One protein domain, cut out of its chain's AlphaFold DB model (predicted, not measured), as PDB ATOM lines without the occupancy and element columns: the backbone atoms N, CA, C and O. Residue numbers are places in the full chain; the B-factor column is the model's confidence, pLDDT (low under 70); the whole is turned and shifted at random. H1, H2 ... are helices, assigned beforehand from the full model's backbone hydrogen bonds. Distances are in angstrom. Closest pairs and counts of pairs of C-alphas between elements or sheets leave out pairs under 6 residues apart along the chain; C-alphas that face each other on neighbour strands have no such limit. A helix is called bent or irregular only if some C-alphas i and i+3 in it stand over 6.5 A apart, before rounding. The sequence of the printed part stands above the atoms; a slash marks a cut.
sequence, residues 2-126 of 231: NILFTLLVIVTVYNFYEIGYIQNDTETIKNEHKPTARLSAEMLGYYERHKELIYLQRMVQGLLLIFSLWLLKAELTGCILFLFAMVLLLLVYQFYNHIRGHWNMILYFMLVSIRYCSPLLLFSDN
ATOM      1  N   ASN A   2     -50.491 -47.057  36.920       85.94
ATOM      2  CA  ASN A   2     -50.867 -46.863  38.330       85.94
ATOM      3  C   ASN A   2     -49.954 -45.797  38.983       85.94
ATOM      4  O   ASN A   2     -48.775 -45.694  38.638       85.94
ATOM      5  N   ILE A   3     -50.478 -45.020  39.934       91.38
ATOM      6  CA  ILE A   3     -49.720 -44.063  40.756       91.38
ATOM      7  C   ILE A   3     -48.504 -44.743  41.399       91.38
ATOM      8  O   ILE A   3     -47.404 -44.198  41.344       91.38
ATOM      9  N   LEU A   4     -48.672 -45.966  41.918       93.31
ATOM     10  CA  LEU A   4     -47.581 -46.743  42.516       93.31
ATOM     11  C   LEU A   4     -46.415 -46.962  41.542       93.31
ATOM     12  O   LEU A   4     -45.261 -46.777  41.917       93.31
ATOM     13  N   PHE A   5     -46.716 -47.305  40.285       93.75
ATOM     14  CA  PHE A   5     -45.699 -47.494  39.249       93.75
ATOM     15  C   PHE A   5     -44.898 -46.206  39.043       93.75
ATOM     16  O   PHE A   5     -43.673 -46.213  39.085       93.75
ATOM     17  N   THR A   6     -45.596 -45.077  38.901       93.00
ATOM     18  CA  THR A   6     -44.971 -43.759  38.708       93.00
ATOM     19  C   THR A   6     -44.054 -43.396  39.876       93.00
ATOM     20  O   THR A   6     -42.926 -42.954  39.663       93.00
ATOM     21  N   LEU A   7     -44.512 -43.619  41.112       95.19
ATOM     22  CA  LEU A   7     -43.717 -43.370  42.313       95.19
ATOM     23  C   LEU A   7     -42.467 -44.250  42.356       95.19
ATOM     24  O   LEU A   7     -41.389 -43.741  42.647       95.19
ATOM     25  N   LEU A   8     -42.579 -45.533  42.012       96.25
ATOM     26  CA  LEU A   8     -41.431 -46.438  41.974       96.25
ATOM     27  C   LEU A   8     -40.396 -46.015  40.935       96.25
ATOM     28  O   LEU A   8     -39.206 -46.022  41.240       96.25
ATOM     29  N   VAL A   9     -40.820 -45.585  39.744       96.56
ATOM     30  CA  VAL A   9     -39.899 -45.068  38.720       96.56
ATOM     31  C   VAL A   9     -39.142 -43.850  39.242       96.56
ATOM     32  O   VAL A   9     -37.916 -43.805  39.150       96.56
ATOM     33  N   ILE A  10     -39.854 -42.896  39.851       95.75
ATOM     34  CA  ILE A  10     -39.243 -41.711  40.463       95.75
ATOM     35  C   ILE A  10     -38.231 -42.144  41.530       95.75
ATOM     36  O   ILE A  10     -37.055 -41.807  41.422       95.75
ATOM     37  N   VAL A  11     -38.645 -42.941  42.516       97.31
ATOM     38  CA  VAL A  11     -37.765 -43.397  43.606       97.31
ATOM     39  C   VAL A  11     -36.540 -44.135  43.064       97.31
ATOM     40  O   VAL A  11     -35.439 -43.923  43.564       97.31
ATOM     41  N   THR A  12     -36.691 -44.926  42.000       97.94
ATOM     42  CA  THR A  12     -35.574 -45.637  41.365       97.94
ATOM     43  C   THR A  12     -34.549 -44.667  40.791       97.94
ATOM     44  O   THR A  12     -33.371 -44.751  41.139       97.94
ATOM     45  N   VAL A  13     -34.985 -43.711  39.961       97.56
ATOM     46  CA  VAL A  13     -34.083 -42.708  39.372       97.56
ATOM     47  C   VAL A  13     -33.363 -41.926  40.467       97.56
ATOM     48  O   VAL A  13     -32.149 -41.744  40.397       97.56
ATOM     49  N   TYR A  14     -34.091 -41.478  41.493       96.56
ATOM     50  CA  TYR A  14     -33.500 -40.707  42.586       96.56
ATOM     51  C   TYR A  14     -32.547 -41.540  43.445       96.56
ATOM     52  O   TYR A  14     -31.512 -41.017  43.839       96.56
ATOM     53  N   ASN A  15     -32.811 -42.830  43.658       97.81
ATOM     54  CA  ASN A  15     -31.894 -43.706  44.384       97.81
ATOM     55  C   ASN A  15     -30.519 -43.802  43.697       97.81
ATOM     56  O   ASN A  15     -29.492 -43.654  44.358       97.81
ATOM     57  N   PHE A  16     -30.485 -43.994  42.373       97.88
ATOM     58  CA  PHE A  16     -29.225 -43.999  41.618       97.88
ATOM     59  C   PHE A  16     -28.595 -42.606  41.535       97.88
ATOM     60  O   PHE A  16     -27.382 -42.459  41.665       97.88
ATOM     61  N   TYR A  17     -29.404 -41.564  41.351       95.62
ATOM     62  CA  TYR A  17     -28.915 -40.191  41.275       95.62
ATOM     63  C   TYR A  17     -28.282 -39.719  42.597       95.62
ATOM     64  O   TYR A  17     -27.280 -39.003  42.576       95.62
ATOM     65  N   GLU A  18     -28.807 -40.159  43.744       95.12
ATOM     66  CA  GLU A  18     -28.268 -39.850  45.074       95.12
ATOM     67  C   GLU A  18     -26.864 -40.417  45.305       95.12
ATOM     68  O   GLU A  18     -26.074 -39.771  45.987       95.12
ATOM     69  N   ILE A  19     -26.500 -41.549  44.690       96.31
ATOM     70  CA  ILE A  19     -25.125 -42.082  44.744       96.31
ATOM     71  C   ILE A  19     -24.123 -41.029  44.248       96.31
ATOM     72  O   ILE A  19     -23.101 -40.782  44.890       96.31
ATOM     73  N   GLY A  20     -24.443 -40.359  43.136       93.38
ATOM     74  CA  GLY A  20     -23.615 -39.292  42.580       93.38
ATOM     75  C   GLY A  20     -23.517 -38.062  43.488       93.38
ATOM     76  O   GLY A  20     -22.448 -37.455  43.581       93.38
ATOM     77  N   TYR A  21     -24.602 -37.709  44.190       91.88
ATOM     78  CA  TYR A  21     -24.598 -36.620  45.178       91.88
ATOM     79  C   TYR A  21     -23.776 -36.958  46.410       91.88
ATOM     80  O   TYR A  21     -23.000 -36.112  46.840       91.88
ATOM     81  N   ILE A  22     -23.912 -38.176  46.944       94.19
ATOM     82  CA  ILE A  22     -23.113 -38.644  48.080       94.19
ATOM     83  C   ILE A  22     -21.638 -38.482  47.732       94.19
ATOM     84  O   ILE A  22     -20.929 -37.770  48.430       94.19
ATOM     85  N   GLN A  23     -21.201 -39.022  46.596       93.25
ATOM     86  CA  GLN A  23     -19.811 -38.894  46.173       93.25
ATOM     87  C   GLN A  23     -19.383 -37.441  45.915       93.25
ATOM     88  O   GLN A  23     -18.242 -37.068  46.203       93.25
ATOM     89  N   ASN A  24     -20.261 -36.603  45.355       89.69
ATOM     90  CA  ASN A  24     -19.962 -35.185  45.180       89.69
ATOM     91  C   ASN A  24     -19.718 -34.499  46.533       89.69
ATOM     92  O   ASN A  24     -18.744 -33.768  46.683       89.69
ATOM     93  N   ASP A  25     -20.572 -34.765  47.516       90.12
ATOM     94  CA  ASP A  25     -20.577 -34.078  48.805       90.12
ATOM     95  C   ASP A  25     -19.587 -34.682  49.822       90.12
ATOM     96  O   ASP A  25     -19.323 -34.051  50.845       90.12
ATOM     97  N   THR A  26     -19.005 -35.857  49.544       92.25
ATOM     98  CA  THR A  26     -18.020 -36.524  50.415       92.25
ATOM     99  C   THR A  26     -16.629 -36.639  49.792       92.25
ATOM    100  O   THR A  26     -15.652 -36.235  50.415       92.25
ATOM    101  N   GLU A  27     -16.506 -37.157  48.567       91.12
ATOM    102  CA  GLU A  27     -15.210 -37.412  47.920       91.12
ATOM    103  C   GLU A  27     -14.746 -36.231  47.080       91.12
ATOM    104  O   GLU A  27     -13.587 -35.826  47.130       91.12
ATOM    105  N   THR A  28     -15.657 -35.648  46.303       86.38
ATOM    106  CA  THR A  28     -15.285 -34.613  45.331       86.38
ATOM    107  C   THR A  28     -14.831 -33.338  46.034       86.38
ATOM    108  O   THR A  28     -13.840 -32.742  45.620       86.38
ATOM    109  N   ILE A  29     -15.474 -32.980  47.153       84.56
ATOM    110  CA  ILE A  29     -15.091 -31.826  47.979       84.56
ATOM    111  C   ILE A  29     -13.638 -31.871  48.472       84.56
ATOM    112  O   ILE A  29     -13.042 -30.816  48.672       84.56
ATOM    113  N   LYS A  30     -13.039 -33.059  48.635       84.69
ATOM    114  CA  LYS A  30     -11.650 -33.210  49.108       84.69
ATOM    115  C   LYS A  30     -10.637 -32.663  48.100       84.69
ATOM    116  O   LYS A  30      -9.542 -32.269  48.482       84.69
ATOM    117  N   ASN A  31     -11.026 -32.612  46.826       80.69
ATOM    118  CA  ASN A  31     -10.195 -32.158  45.714       80.69
ATOM    119  C   ASN A  31     -10.521 -30.714  45.280       80.69
ATOM    120  O   ASN A  31      -9.950 -30.219  44.308       80.69
ATOM    121  N   GLU A  32     -11.457 -30.030  45.949       79.25
ATOM    122  CA  GLU A  32     -11.889 -28.680  45.578       79.25
ATOM    123  C   GLU A  32     -11.123 -27.583  46.327       79.25
ATOM    124  O   GLU A  32     -10.974 -27.603  47.547       79.25
ATOM    125  N   HIS A  33     -10.719 -26.537  45.602       67.31
ATOM    126  CA  HIS A  33     -10.206 -25.312  46.206       67.31
ATOM    127  C   HIS A  33     -11.388 -24.464  46.718       67.31
ATOM    128  O   HIS A  33     -12.052 -23.792  45.927       67.31
ATOM    129  N   LYS A  34     -11.638 -24.489  48.038       70.31
ATOM    130  CA  LYS A  34     -12.831 -23.952  48.743       70.31
ATOM    131  C   LYS A  34     -14.107 -24.781  48.491       70.31
ATOM    132  O   LYS A  34     -14.980 -24.349  47.734       70.31
ATOM    133  N   PRO A  35     -14.236 -25.955  49.134       74.31
ATOM    134  CA  PRO A  35     -15.376 -26.837  48.929       74.31
ATOM    135  C   PRO A  35     -16.685 -26.208  49.404       74.31
ATOM    136  O   PRO A  35     -16.740 -25.502  50.412       74.31
ATOM    137  N   THR A  36     -17.772 -26.529  48.707       69.50
ATOM    138  CA  THR A  36     -19.121 -26.233  49.207       69.50
ATOM    139  C   THR A  36     -19.522 -27.319  50.208       69.50
ATOM    140  O   THR A  36     -20.227 -28.262  49.854       69.50
ATOM    141  N   ALA A  37     -19.031 -27.223  51.445       74.50
ATOM    142  CA  ALA A  37     -19.322 -28.204  52.487       74.50
ATOM    143  C   ALA A  37     -20.817 -28.179  52.857       74.50
ATOM    144  O   ALA A  37     -21.331 -27.176  53.350       74.50
ATOM    145  N   ARG A  38     -21.513 -29.289  52.592       82.31
ATOM    146  CA  ARG A  38     -22.930 -29.492  52.948       82.31
ATOM    147  C   ARG A  38     -23.118 -30.401  54.159       82.31
ATOM    148  O   ARG A  38     -24.159 -30.341  54.802       82.31
ATOM    149  N   LEU A  39     -22.127 -31.242  54.445       87.94
ATOM    150  CA  LEU A  39     -22.155 -32.226  55.522       87.94
ATOM    151  C   LEU A  39     -21.337 -31.737  56.718       87.94
ATOM    152  O   LEU A  39     -20.312 -31.075  56.550       87.94
ATOM    153  N   SER A  40     -21.782 -32.086  57.927       90.56
ATOM    154  CA  SER A  40     -20.999 -31.860  59.143       90.56
ATOM    155  C   SER A  40     -19.793 -32.807  59.201       90.56
ATOM    156  O   SER A  40     -19.775 -33.861  58.559       90.56
ATOM    157  N   ALA A  41     -18.787 -32.462  60.008       90.19
ATOM    158  CA  ALA A  41     -17.615 -33.317  60.211       90.19
ATOM    159  C   ALA A  41     -17.987 -34.712  60.751       90.19
ATOM    160  O   ALA A  41     -17.379 -35.708  60.367       90.19
ATOM    161  N   GLU A  42     -19.022 -34.798  61.592       94.00
ATOM    162  CA  GLU A  42     -19.541 -36.069  62.106       94.00
ATOM    163  C   GLU A  42     -20.131 -36.941  60.989       94.00
ATOM    164  O   GLU A  42     -19.812 -38.129  60.903       94.00
ATOM    165  N   MET A  43     -20.931 -36.350  60.091       93.81
ATOM    166  CA  MET A  43     -21.509 -37.054  58.941       93.81
ATOM    167  C   MET A  43     -20.426 -37.552  57.978       93.81
ATOM    168  O   MET A  43     -20.497 -38.688  57.509       93.81
ATOM    169  N   LEU A  44     -19.395 -36.738  57.723       93.31
ATOM    170  CA  LEU A  44     -18.235 -37.158  56.931       93.31
ATOM    171  C   LEU A  44     -17.475 -38.302  57.617       93.31
ATOM    172  O   LEU A  44     -17.125 -39.283  56.967       93.31
ATOM    173  N   GLY A  45     -17.289 -38.231  58.937       95.00
ATOM    174  CA  GLY A  45     -16.676 -39.309  59.712       95.00
ATOM    175  C   GLY A  45     -17.485 -40.610  59.674       95.00
ATOM    176  O   GLY A  45     -16.904 -41.691  59.580       95.00
ATOM    177  N   TYR A  46     -18.819 -40.531  59.718       96.75
ATOM    178  CA  TYR A  46     -19.691 -41.694  59.534       96.75
ATOM    179  C   TYR A  46     -19.533 -42.297  58.135       96.75
ATOM    180  O   TYR A  46     -19.389 -43.515  58.018       96.75
ATOM    181  N   TYR A  47     -19.520 -41.449  57.103       96.75
ATOM    182  CA  TYR A  47     -19.322 -41.867  55.721       96.75
ATOM    183  C   TYR A  47     -17.991 -42.606  55.536       96.75
ATOM    184  O   TYR A  47     -18.002 -43.717  55.016       96.75
ATOM    185  N   GLU A  48     -16.864 -42.074  56.021       96.19
ATOM    186  CA  GLU A  48     -15.557 -42.734  55.843       96.19
ATOM    187  C   GLU A  48     -15.512 -44.144  56.438       96.19
ATOM    188  O   GLU A  48     -14.885 -45.034  55.868       96.19
ATOM    189  N   ARG A  49     -16.217 -44.367  57.554       97.75
ATOM    190  CA  ARG A  49     -16.294 -45.682  58.203       97.75
ATOM    191  C   ARG A  49     -17.200 -46.680  57.476       97.75
ATOM    192  O   ARG A  49     -17.026 -47.876  57.673       97.75
ATOM    193  N   HIS A  50     -18.160 -46.217  56.668       97.62
ATOM    194  CA  HIS A  50     -19.226 -47.067  56.110       97.62
ATOM    195  C   HIS A  50     -19.447 -46.909  54.598       97.62
ATOM    196  O   HIS A  50     -20.427 -47.436  54.074       97.62
ATOM    197  N   LYS A  51     -18.580 -46.196  53.874       96.25
ATOM    198  CA  LYS A  51     -18.792 -45.836  52.461       96.25
ATOM    199  C   LYS A  51     -19.138 -47.025  51.564       96.25
ATOM    200  O   LYS A  51     -20.076 -46.933  50.778       96.25
ATOM    201  N   GLU A  52     -18.449 -48.153  51.721       96.62
ATOM    202  CA  GLU A  52     -18.711 -49.368  50.938       96.62
ATOM    203  C   GLU A  52     -20.126 -49.898  51.178       96.62
ATOM    204  O   GLU A  52     -20.849 -50.190  50.226       96.62
ATOM    205  N   LEU A  53     -20.556 -49.937  52.442       97.50
ATOM    206  CA  LEU A  53     -21.897 -50.368  52.823       97.50
ATOM    207  C   LEU A  53     -22.969 -49.409  52.291       97.50
ATOM    208  O   LEU A  53     -23.990 -49.868  51.786       97.50
ATOM    209  N   ILE A  54     -22.728 -48.095  52.353       97.12
ATOM    210  CA  ILE A  54     -23.645 -47.074  51.821       97.12
ATOM    211  C   ILE A  54     -23.868 -47.296  50.321       97.12
ATOM    212  O   ILE A  54     -25.012 -47.363  49.869       97.12
ATOM    213  N   TYR A  55     -22.792 -47.446  49.542       96.75
ATOM    214  CA  TYR A  55     -22.909 -47.670  48.101       96.75
ATOM    215  C   TYR A  55     -23.532 -49.033  47.778       96.75
ATOM    216  O   TYR A  55     -24.421 -49.102  46.928       96.75
ATOM    217  N   LEU A  56     -23.142 -50.101  48.481       97.44
ATOM    218  CA  LEU A  56     -23.710 -51.437  48.289       97.44
ATOM    219  C   LEU A  56     -25.216 -51.452  48.569       97.44
ATOM    220  O   LEU A  56     -25.986 -51.948  47.748       97.44
ATOM    221  N   GLN A  57     -25.647 -50.862  49.687       97.69
ATOM    222  CA  GLN A  57     -27.060 -50.755  50.044       97.69
ATOM    223  C   GLN A  57     -27.845 -50.041  48.939       97.69
ATOM    224  O   GLN A  57     -28.887 -50.538  48.515       97.69
ATOM    225  N   ARG A  58     -27.343 -48.907  48.439       96.81
ATOM    226  CA  ARG A  58     -28.004 -48.141  47.373       96.81
ATOM    227  C   ARG A  58     -28.093 -48.921  46.066       96.81
ATOM    228  O   ARG A  58     -29.134 -48.877  45.414       96.81
ATOM    229  N   MET A  59     -27.050 -49.667  45.704       97.69
ATOM    230  CA  MET A  59     -27.064 -50.524  44.516       97.69
ATOM    231  C   MET A  59     -28.088 -51.654  44.650       97.69
ATOM    232  O   MET A  59     -28.911 -51.837  43.754       97.69
ATOM    233  N   VAL A  60     -28.104 -52.360  45.785       98.12
ATOM    234  CA  VAL A  60     -29.080 -53.430  46.052       98.12
ATOM    235  C   VAL A  60     -30.506 -52.879  46.047       98.12
ATOM    236  O   VAL A  60     -31.373 -53.437  45.380       98.12
ATOM    237  N   GLN A  61     -30.751 -51.747  46.712       98.06
ATOM    238  CA  GLN A  61     -32.050 -51.069  46.691       98.06
ATOM    239  C   GLN A  61     -32.477 -50.703  45.264       98.06
ATOM    240  O   GLN A  61     -33.613 -50.970  44.883       98.06
ATOM    241  N   GLY A  62     -31.572 -50.150  44.452       97.62
ATOM    242  CA  GLY A  62     -31.852 -49.800  43.059       97.62
ATOM    243  C   GLY A  62     -32.248 -51.009  42.211       97.62
ATOM    244  O   GLY A  62     -33.226 -50.943  41.468       97.62
ATOM    245  N   LEU A  63     -31.543 -52.133  42.367       97.88
ATOM    246  CA  LEU A  63     -31.868 -53.384  41.677       97.88
ATOM    247  C   LEU A  63     -33.224 -53.952  42.117       97.88
ATOM    248  O   LEU A  63     -34.016 -54.355  41.268       97.88
ATOM    249  N   LEU A  64     -33.529 -53.929  43.418       98.12
ATOM    250  CA  LEU A  64     -34.827 -54.367  43.943       98.12
ATOM    251  C   LEU A  64     -35.980 -53.491  43.437       98.12
ATOM    252  O   LEU A  64     -37.058 -54.005  43.132       98.12
ATOM    253  N   LEU A  65     -35.767 -52.180  43.306       97.94
ATOM    254  CA  LEU A  65     -36.765 -51.264  42.756       97.94
ATOM    255  C   LEU A  65     -37.029 -51.537  41.268       97.94
ATOM    256  O   LEU A  65     -38.188 -51.617  40.867       97.94
ATOM    257  N   ILE A  66     -35.986 -51.766  40.461       97.44
ATOM    258  CA  ILE A  66     -36.140 -52.149  39.044       97.44
ATOM    259  C   ILE A  66     -36.843 -53.505  38.920       97.44
ATOM    260  O   ILE A  66     -37.759 -53.658  38.111       97.44
ATOM    261  N   PHE A  67     -36.481 -54.478  39.757       96.62
ATOM    262  CA  PHE A  67     -37.170 -55.765  39.805       96.62
ATOM    263  C   PHE A  67     -38.655 -55.604  40.167       96.62
ATOM    264  O   PHE A  67     -39.519 -56.230  39.557       96.62
ATOM    265  N   SER A  68     -38.976 -54.698  41.092       96.62
ATOM    266  CA  SER A  68     -40.363 -54.375  41.450       96.62
ATOM    267  C   SER A  68     -41.138 -53.756  40.280       96.62
ATOM    268  O   SER A  68     -42.313 -54.066  40.101       96.62
ATOM    269  N   LEU A  69     -40.499 -52.926  39.447       95.94
ATOM    270  CA  LEU A  69     -41.118 -52.392  38.225       95.94
ATOM    271  C   LEU A  69     -41.468 -53.509  37.234       95.94
ATOM    272  O   LEU A  69     -42.559 -53.496  36.664       95.94
ATOM    273  N   TRP A  70     -40.591 -54.505  37.085       95.06
ATOM    274  CA  TRP A  70     -40.868 -55.692  36.273       95.06
ATOM    275  C   TRP A  70     -42.048 -56.509  36.824       95.06
ATOM    276  O   TRP A  70     -42.958 -56.853  36.069       95.06
ATOM    277  N   LEU A  71     -42.119 -56.730  38.145       94.62
ATOM    278  CA  LEU A  71     -43.273 -57.386  38.785       94.62
ATOM    279  C   LEU A  71     -44.589 -56.619  38.565       94.62
ATOM    280  O   LEU A  71     -45.655 -57.226  38.457       94.62
ATOM    281  N   LEU A  72     -44.525 -55.290  38.445       93.62
ATOM    282  CA  LEU A  72     -45.660 -54.430  38.094       93.62
ATOM    283  C   LEU A  72     -45.936 -54.347  36.584       93.62
ATOM    284  O   LEU A  72     -46.633 -53.434  36.137       93.62
ATOM    285  N   LYS A  73     -45.461 -55.335  35.818       89.44
ATOM    286  CA  LYS A  73     -45.692 -55.509  34.379       89.44
ATOM    287  C   LYS A  73     -44.997 -54.479  33.482       89.44
ATOM    288  O   LYS A  73     -45.478 -54.236  32.379       89.44
ATOM    289  N   ALA A  74     -43.880 -53.889  33.914       90.31
ATOM    290  CA  ALA A  74     -42.967 -53.273  32.950       90.31
ATOM    291  C   ALA A  74     -42.389 -54.348  32.015       90.31
ATOM    292  O   ALA A  74     -42.079 -55.462  32.447       90.31
ATOM    293  N   GLU A  75     -42.227 -54.005  30.740       91.75
ATOM    294  CA  GLU A  75     -41.604 -54.879  29.747       91.75
ATOM    295  C   GLU A  75     -40.168 -55.224  30.160       91.75
ATOM    296  O   GLU A  75     -39.409 -54.359  30.605       91.75
ATOM    297  N   LEU A  76     -39.765 -56.487  29.988       94.00
ATOM    298  CA  LEU A  76     -38.414 -56.931  30.348       94.00
ATOM    299  C   LEU A  76     -37.342 -56.136  29.586       94.00
ATOM    300  O   LEU A  76     -36.378 -55.670  30.193       94.00
ATOM    301  N   THR A  77     -37.535 -55.938  28.280       95.00
ATOM    302  CA  THR A  77     -36.647 -55.127  27.434       95.00
ATOM    303  C   THR A  77     -36.535 -53.699  27.967       95.00
ATOM    304  O   THR A  77     -35.424 -53.197  28.139       95.00
ATOM    305  N   GLY A  78     -37.664 -53.075  28.317       95.62
ATOM    306  CA  GLY A  78     -37.687 -51.732  28.891       95.62
ATOM    307  C   GLY A  78     -36.961 -51.643  30.236       95.62
ATOM    308  O   GLY A  78     -36.179 -50.718  30.457       95.62
ATOM    309  N   CYS A  79     -37.123 -52.638  31.114       96.44
ATOM    310  CA  CYS A  79     -36.377 -52.737  32.373       96.44
ATOM    311  C   CYS A  79     -34.862 -52.857  32.154       96.44
ATOM    312  O   CYS A  79     -34.092 -52.221  32.875       96.44
ATOM    313  N   ILE A  80     -34.421 -53.633  31.158       96.44
ATOM    314  CA  ILE A  80     -32.997 -53.781  30.812       96.44
ATOM    315  C   ILE A  80     -32.429 -52.456  30.288       96.44
ATOM    316  O   ILE A  80     -31.368 -52.021  30.741       96.44
ATOM    317  N   LEU A  81     -33.138 -51.780  29.380       96.56
ATOM    318  CA  LEU A  81     -32.732 -50.469  28.861       96.56
ATOM    319  C   LEU A  81     -32.683 -49.412  29.969       96.56
ATOM    320  O   LEU A  81     -31.746 -48.616  30.035       96.56
ATOM    321  N   PHE A  82     -33.665 -49.425  30.870       97.25
ATOM    322  CA  PHE A  82     -33.701 -48.532  32.020       97.25
ATOM    323  C   PHE A  82     -32.543 -48.799  32.991       97.25
ATOM    324  O   PHE A  82     -31.884 -47.854  33.421       97.25
ATOM    325  N   LEU A  83     -32.223 -50.066  33.275       97.75
ATOM    326  CA  LEU A  83     -31.051 -50.444  34.071       97.75
ATOM    327  C   LEU A  83     -29.753 -49.956  33.420       97.75
ATOM    328  O   LEU A  83     -28.915 -49.361  34.097       97.75
ATOM    329  N   PHE A  84     -29.600 -50.148  32.108       97.81
ATOM    330  CA  PHE A  84     -28.449 -49.635  31.370       97.81
ATOM    331  C   PHE A  84     -28.344 -48.109  31.487       97.81
ATOM    332  O   PHE A  84     -27.262 -47.583  31.744       97.81
ATOM    333  N   ALA A  85     -29.468 -47.393  31.394       97.81
ATOM    334  CA  ALA A  85     -29.502 -45.951  31.603       97.81
ATOM    335  C   ALA A  85     -29.120 -45.547  33.038       97.81
ATOM    336  O   ALA A  85     -28.433 -44.544  33.208       97.81
ATOM    337  N   MET A  86     -29.497 -46.316  34.067       98.06
ATOM    338  CA  MET A  86     -29.063 -46.068  35.452       98.06
ATOM    339  C   MET A  86     -27.557 -46.295  35.635       98.06
ATOM    340  O   MET A  86     -26.891 -45.493  36.285       98.06
ATOM    341  N   VAL A  87     -26.986 -47.333  35.020       97.50
ATOM    342  CA  VAL A  87     -25.529 -47.552  35.023       97.50
ATOM    343  C   VAL A  87     -24.813 -46.415  34.295       97.50
ATOM    344  O   VAL A  87     -23.842 -45.861  34.810       97.50
ATOM    345  N   LEU A  88     -25.322 -46.003  33.131       97.88
ATOM    346  CA  LEU A  88     -24.784 -44.867  32.390       97.88
ATOM    347  C   LEU A  88     -24.886 -43.566  33.197       97.88
ATOM    348  O   LEU A  88     -23.939 -42.784  33.193       97.88
ATOM    349  N   LEU A  89     -25.986 -43.350  33.929       97.50
ATOM    350  CA  LEU A  89     -26.146 -42.209  34.834       97.50
ATOM    351  C   LEU A  89     -25.000 -42.161  35.845       97.50
ATOM    352  O   LEU A  89     -24.381 -41.109  35.989       97.50
ATOM    353  N   LEU A  90     -24.691 -43.286  36.499       96.88
ATOM    354  CA  LEU A  90     -23.586 -43.383  37.455       96.88
ATOM    355  C   LEU A  90     -22.237 -43.084  36.796       96.88
ATOM    356  O   LEU A  90     -21.469 -42.289  37.335       96.88
ATOM    357  N   LEU A  91     -21.964 -43.661  35.621       96.19
ATOM    358  CA  LEU A  91     -20.716 -43.437  34.882       96.19
ATOM    359  C   LEU A  91     -20.536 -41.964  34.503       96.19
ATOM    360  O   LEU A  91     -19.490 -41.378  34.775       96.19
ATOM    361  N   VAL A  92     -21.560 -41.333  33.925       96.06
ATOM    362  CA  VAL A  92     -21.517 -39.902  33.586       96.06
ATOM    363  C   VAL A  92     -21.318 -39.064  34.850       96.06
ATOM    364  O   VAL A  92     -20.575 -38.084  34.815       96.06
ATOM    365  N   TYR A  93     -21.915 -39.461  35.978       93.56
ATOM    366  CA  TYR A  93     -21.731 -38.768  37.252       93.56
ATOM    367  C   TYR A  93     -20.280 -38.840  37.741       93.56
ATOM    368  O   TYR A  93     -19.740 -37.823  38.181       93.56
ATOM    369  N   GLN A  94     -19.615 -39.992  37.594       92.50
ATOM    370  CA  GLN A  94     -18.183 -40.116  37.882       92.50
ATOM    371  C   GLN A  94     -17.388 -39.088  37.078       92.50
ATOM    372  O   GLN A  94     -16.665 -38.276  37.656       92.50
ATOM    373  N   PHE A  95     -17.564 -39.051  35.756       91.69
ATOM    374  CA  PHE A  95     -16.855 -38.090  34.907       91.69
ATOM    375  C   PHE A  95     -17.181 -36.638  35.267       91.69
ATOM    376  O   PHE A  95     -16.277 -35.806  35.340       91.69
ATOM    377  N   TYR A  96     -18.449 -36.330  35.542       89.19
ATOM    378  CA  TYR A  96     -18.906 -35.002  35.957       89.19
ATOM    379  C   TYR A  96     -18.222 -34.527  37.251       89.19
ATOM    380  O   TYR A  96     -17.834 -33.361  37.375       89.19
ATOM    381  N   ASN A  97     -18.037 -35.430  38.215       86.00
ATOM    382  CA  ASN A  97     -17.397 -35.119  39.490       86.00
ATOM    383  C   ASN A  97     -15.890 -34.860  39.341       86.00
ATOM    384  O   ASN A  97     -15.371 -33.955  39.993       86.00
ATOM    385  N   HIS A  98     -15.206 -35.563  38.436       84.94
ATOM    386  CA  HIS A  98     -13.761 -35.411  38.230       84.94
ATOM    387  C   HIS A  98     -13.402 -34.253  37.284       84.94
ATOM    388  O   HIS A  98     -12.407 -33.559  37.493       84.94
ATOM    389  N   ILE A  99     -14.201 -34.014  36.241       82.44
ATOM    390  CA  ILE A  99     -13.881 -33.028  35.204       82.44
ATOM    391  C   ILE A  99     -14.385 -31.639  35.618       82.44
ATOM    392  O   ILE A  99     -15.570 -31.402  35.874       82.44
ATOM    393  N   ARG A 100     -13.477 -30.661  35.633       74.06
ATOM    394  CA  ARG A 100     -13.794 -29.238  35.825       74.06
ATOM    395  C   ARG A 100     -13.592 -28.479  34.510       74.06
ATOM    396  O   ARG A 100     -12.704 -28.795  33.731       74.06
ATOM    397  N   GLY A 101     -14.447 -27.486  34.238       70.00
ATOM    398  CA  GLY A 101     -14.344 -26.626  33.049       70.00
ATOM    399  C   GLY A 101     -15.549 -26.691  32.100       70.00
ATOM    400  O   GLY A 101     -16.681 -26.890  32.542       70.00
ATOM    401  N   HIS A 102     -15.323 -26.456  30.800       69.12
ATOM    402  CA  HIS A 102     -16.367 -26.378  29.757       69.12
ATOM    403  C   HIS A 102     -17.073 -27.720  29.527       69.12
ATOM    404  O   HIS A 102     -18.298 -27.762  29.425       69.12
ATOM    405  N   TRP A 103     -16.313 -28.818  29.556       78.06
ATOM    406  CA  TRP A 103     -16.827 -30.186  29.446       78.06
ATOM    407  C   TRP A 103     -17.873 -30.521  30.509       78.06
ATOM    408  O   TRP A 103     -18.768 -31.326  30.267       78.06
ATOM    409  N   ASN A 104     -17.832 -29.833  31.653       80.38
ATOM    410  CA  ASN A 104     -18.791 -30.059  32.722       80.38
ATOM    411  C   ASN A 104     -20.231 -29.684  32.328       80.38
ATOM    412  O   ASN A 104     -21.177 -30.245  32.864       80.38
ATOM    413  N   MET A 105     -20.416 -28.751  31.386       81.50
ATOM    414  CA  MET A 105     -21.745 -28.406  30.867       81.50
ATOM    415  C   MET A 105     -22.323 -29.527  30.001       81.50
ATOM    416  O   MET A 105     -23.510 -29.825  30.104       81.50
ATOM    417  N   ILE A 106     -21.485 -30.168  29.185       86.75
ATOM    418  CA  ILE A 106     -21.890 -31.309  28.357       86.75
ATOM    419  C   ILE A 106     -22.232 -32.500  29.257       86.75
ATOM    420  O   ILE A 106     -23.298 -33.092  29.113       86.75
ATOM    421  N   LEU A 107     -21.384 -32.792  30.246       90.56
ATOM    422  CA  LEU A 107     -21.639 -33.847  31.230       90.56
ATOM    423  C   LEU A 107     -22.900 -33.561  32.057       90.56
ATOM    424  O   LEU A 107     -23.693 -34.465  32.295       90.56
ATOM    425  N   TYR A 108     -23.142 -32.300  32.429       88.56
ATOM    426  CA  TYR A 108     -24.389 -31.906  33.082       88.56
ATOM    427  C   TYR A 108     -25.607 -32.156  32.193       88.56
ATOM    428  O   TYR A 108     -26.595 -32.723  32.654       88.56
ATOM    429  N   PHE A 109     -25.540 -31.776  30.915       91.25
ATOM    430  CA  PHE A 109     -26.616 -32.057  29.970       91.25
ATOM    431  C   PHE A 109     -26.881 -33.556  29.856       91.25
ATOM    432  O   PHE A 109     -28.041 -33.956  29.907       91.25
ATOM    433  N   MET A 110     -25.836 -34.383  29.776       94.31
ATOM    434  CA  MET A 110     -25.969 -35.841  29.770       94.31
ATOM    435  C   MET A 110     -26.635 -36.350  31.054       94.31
ATOM    436  O   MET A 110     -27.603 -37.098  30.969       94.31
ATOM    437  N   LEU A 111     -26.199 -35.890  32.232       94.12
ATOM    438  CA  LEU A 111     -26.801 -36.261  33.518       94.12
ATOM    439  C   LEU A 111     -28.292 -35.932  33.581       94.12
ATOM    440  O   LEU A 111     -29.106 -36.771  33.965       94.12
ATOM    441  N   VAL A 112     -28.652 -34.703  33.217       93.06
ATOM    442  CA  VAL A 112     -30.044 -34.252  33.238       93.06
ATOM    443  C   VAL A 112     -30.857 -35.015  32.191       93.06
ATOM    444  O   VAL A 112     -31.950 -35.478  32.499       93.06
ATOM    445  N   SER A 113     -30.318 -35.227  30.991       95.44
ATOM    446  CA  SER A 113     -30.984 -36.003  29.938       95.44
ATOM    447  C   SER A 113     -31.273 -37.426  30.391       95.44
ATOM    448  O   SER A 113     -32.419 -37.856  30.340       95.44
ATOM    449  N   ILE A 114     -30.279 -38.137  30.929       96.00
ATOM    450  CA  ILE A 114     -30.478 -39.502  31.424       96.00
ATOM    451  C   ILE A 114     -31.511 -39.509  32.556       96.00
ATOM    452  O   ILE A 114     -32.436 -40.314  32.531       96.00
ATOM    453  N   ARG A 115     -31.429 -38.576  33.511       94.56
ATOM    454  CA  ARG A 115     -32.376 -38.494  34.633       94.56
ATOM    455  C   ARG A 115     -33.831 -38.321  34.189       94.56
ATOM    456  O   ARG A 115     -34.703 -38.969  34.755       94.56
ATOM    457  N   TYR A 116     -34.103 -37.447  33.219       92.31
ATOM    458  CA  TYR A 116     -35.479 -37.125  32.814       92.31
ATOM    459  C   TYR A 116     -36.003 -37.988  31.659       92.31
ATOM    460  O   TYR A 116     -37.209 -38.198  31.575       92.31
ATOM    461  N   CYS A 117     -35.130 -38.511  30.797       94.00
ATOM    462  CA  CYS A 117     -35.533 -39.325  29.647       94.00
ATOM    463  C   CYS A 117     -35.505 -40.832  29.936       94.00
ATOM    464  O   CYS A 117     -36.251 -41.566  29.297       94.00
ATOM    465  N   SER A 118     -34.697 -41.314  30.892       94.94
ATOM    466  CA  SER A 118     -34.621 -42.756  31.189       94.94
ATOM    467  C   SER A 118     -35.956 -43.403  31.579       94.94
ATOM    468  O   SER A 118     -36.175 -44.522  31.122       94.94
ATOM    469  N   PRO A 119     -36.900 -42.748  32.298       94.12
ATOM    470  CA  PRO A 119     -38.223 -43.327  32.548       94.12
ATOM    471  C   PRO A 119     -38.982 -43.753  31.288       94.12
ATOM    472  O   PRO A 119     -39.759 -44.700  31.340       94.12
ATOM    473  N   LEU A 120     -38.757 -43.075  30.156       92.81
ATOM    474  CA  LEU A 120     -39.420 -43.398  28.891       92.81
ATOM    475  C   LEU A 120     -38.982 -44.757  28.338       92.81
ATOM    476  O   LEU A 120     -39.747 -45.402  27.631       92.81
ATOM    477  N   LEU A 121     -37.774 -45.211  28.687       93.62
ATOM    478  CA  LEU A 121     -37.230 -46.488  28.229       93.62
ATOM    479  C   LEU A 121     -37.996 -47.689  28.791       93.62
ATOM    480  O   LEU A 121     -37.952 -48.753  28.189       93.62
ATOM    481  N   LEU A 122     -38.732 -47.519  29.897       93.31
ATOM    482  CA  LEU A 122     -39.616 -48.556  30.443       93.31
ATOM    483  C   LEU A 122     -40.805 -48.880  29.523       93.31
ATOM    484  O   LEU A 122     -41.456 -49.899  29.727       93.31
ATOM    485  N   PHE A 123     -41.078 -48.022  28.538       90.81
ATOM    486  CA  PHE A 123     -42.146 -48.162  27.549       90.81
ATOM    487  C   PHE A 123     -41.552 -48.268  26.140       90.81
ATOM    488  O   PHE A 123     -41.974 -47.548  25.233       90.81
ATOM    489  N   SER A 124     -40.531 -49.116  25.975       83.75
ATOM    490  CA  SER A 124     -39.743 -49.227  24.743       83.75
ATOM    491  C   SER A 124     -40.594 -49.448  23.495       83.75
ATOM    492  O   SER A 124     -40.321 -48.823  22.471       83.75
ATOM    493  N   ASP A 125     -41.659 -50.242  23.596       82.56
ATOM    494  CA  ASP A 125     -42.524 -50.569  22.458       82.56
ATOM    495  C   ASP A 125     -43.383 -49.376  21.993       82.56
ATOM    496  O   ASP A 125     -43.838 -49.332  20.852       82.56
ATOM    497  N   ASN A 126     -43.569 -48.370  22.855       81.94
ATOM    498  CA  ASN A 126     -44.360 -47.164  22.583       81.94
ATOM    499  C   ASN A 126     -43.494 -45.900  22.444       81.94
ATOM    500  O   ASN A 126     -44.012 -44.778  22.456       81.94
TER     501      ASN A 126
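Overview. This is residues 2 to 126 of the 231 residues of an uncharacterized protein of Parabacteroides sp. AF19-14 (UniProt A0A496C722). Four long helical pieces, H1, H3b, H4 and H5, form an up-and-down bundle, with H1 and H4 in the middle and H3b and H5 on opposite sides of them. At one end of the bundle the bent helix H3 turns sharply, and its short arm H3a crosses that end beside the end of H1, while little H2 follows H1 there. The printed part has 125 residues, with five named helices in the order H1, H2, H3, H4, H5 and no named strand; the class is all helix. It is compact, with a radius of gyration of the C-alphas of 16.0 A and spans of 47, 34 and 21 A.

Arrangement. The longest helix, H3, residues 41 to 71, was assigned as one helix by its hydrogen bonds but is bent, with C-alphas 49 and 52 8.5 A apart. Its arms H3a, residues 41 to 49, and H3b, residues 52 to 71, are about perpendicular at 77 degrees. H3b touches H1, residues 3 to 26, at a shallow tilt of 18 degrees, opposite ways; the closest C-alphas, of Thr 12 and Gly 62, are 5.8 A apart. H3b and H4, residues 76 to 98, form a helical hairpin and touch with residues 66 to 70 of H3b alone, closest at the C-alphas of Trp 70 and Leu 76, 6.5 A. H1 touches H4, the same way at 23 degrees, a shallow tilt, with its residues 13 to 24 alone; the C-alphas of Gly 20 and Tyr 93 come closest, at 5.7 A. H4 and H5, residues 103 to 126, form a second helical hairpin, at a shallow tilt of 6 degrees, with the C-alphas of Gly 78 and Leu 122 closest at 4.0 A. H1 and H5 only just touch, with 3 pairs of C-alphas within 8 A, the closest those of Val 13 and Arg 115 at 6.6 A. H3b and H5 are apart. H3a is close to H1 but not clearly touching, with the C-alphas of Thr 26 and Leu 44 6.6 A apart. H2, residues 28 to 31, and H1 meet only through their link. In H3a, H3b and H4 every O i to N i+4 pair is within hydrogen-bond range; H1 has 18 of 20 and H5 12 of 20, and H2 is too short for such a pair.

Along the chain. H1 begins at C-alpha 3, (-49.720, -44.063, 40.756), is 34.0 A long, and has a kink of 28 degrees near residue 17. H3b is 28.6 A long and H4 33.7 A. H5, 33.1 A long, has a kink of 53 degrees near residue 119, is irregular, with C-alphas 122 and 125 8.7 A apart, and ends at C-alpha 126, (-44.360, -47.164, 22.583).

Size, cuts and confidence. The two C-alphas farthest apart, of Ala 41 and Asp 125, are 48.4 A apart. The printed part has no cut and no long link. Its mean pLDDT is 91.8; residues 33, 36 and 102 are under 70.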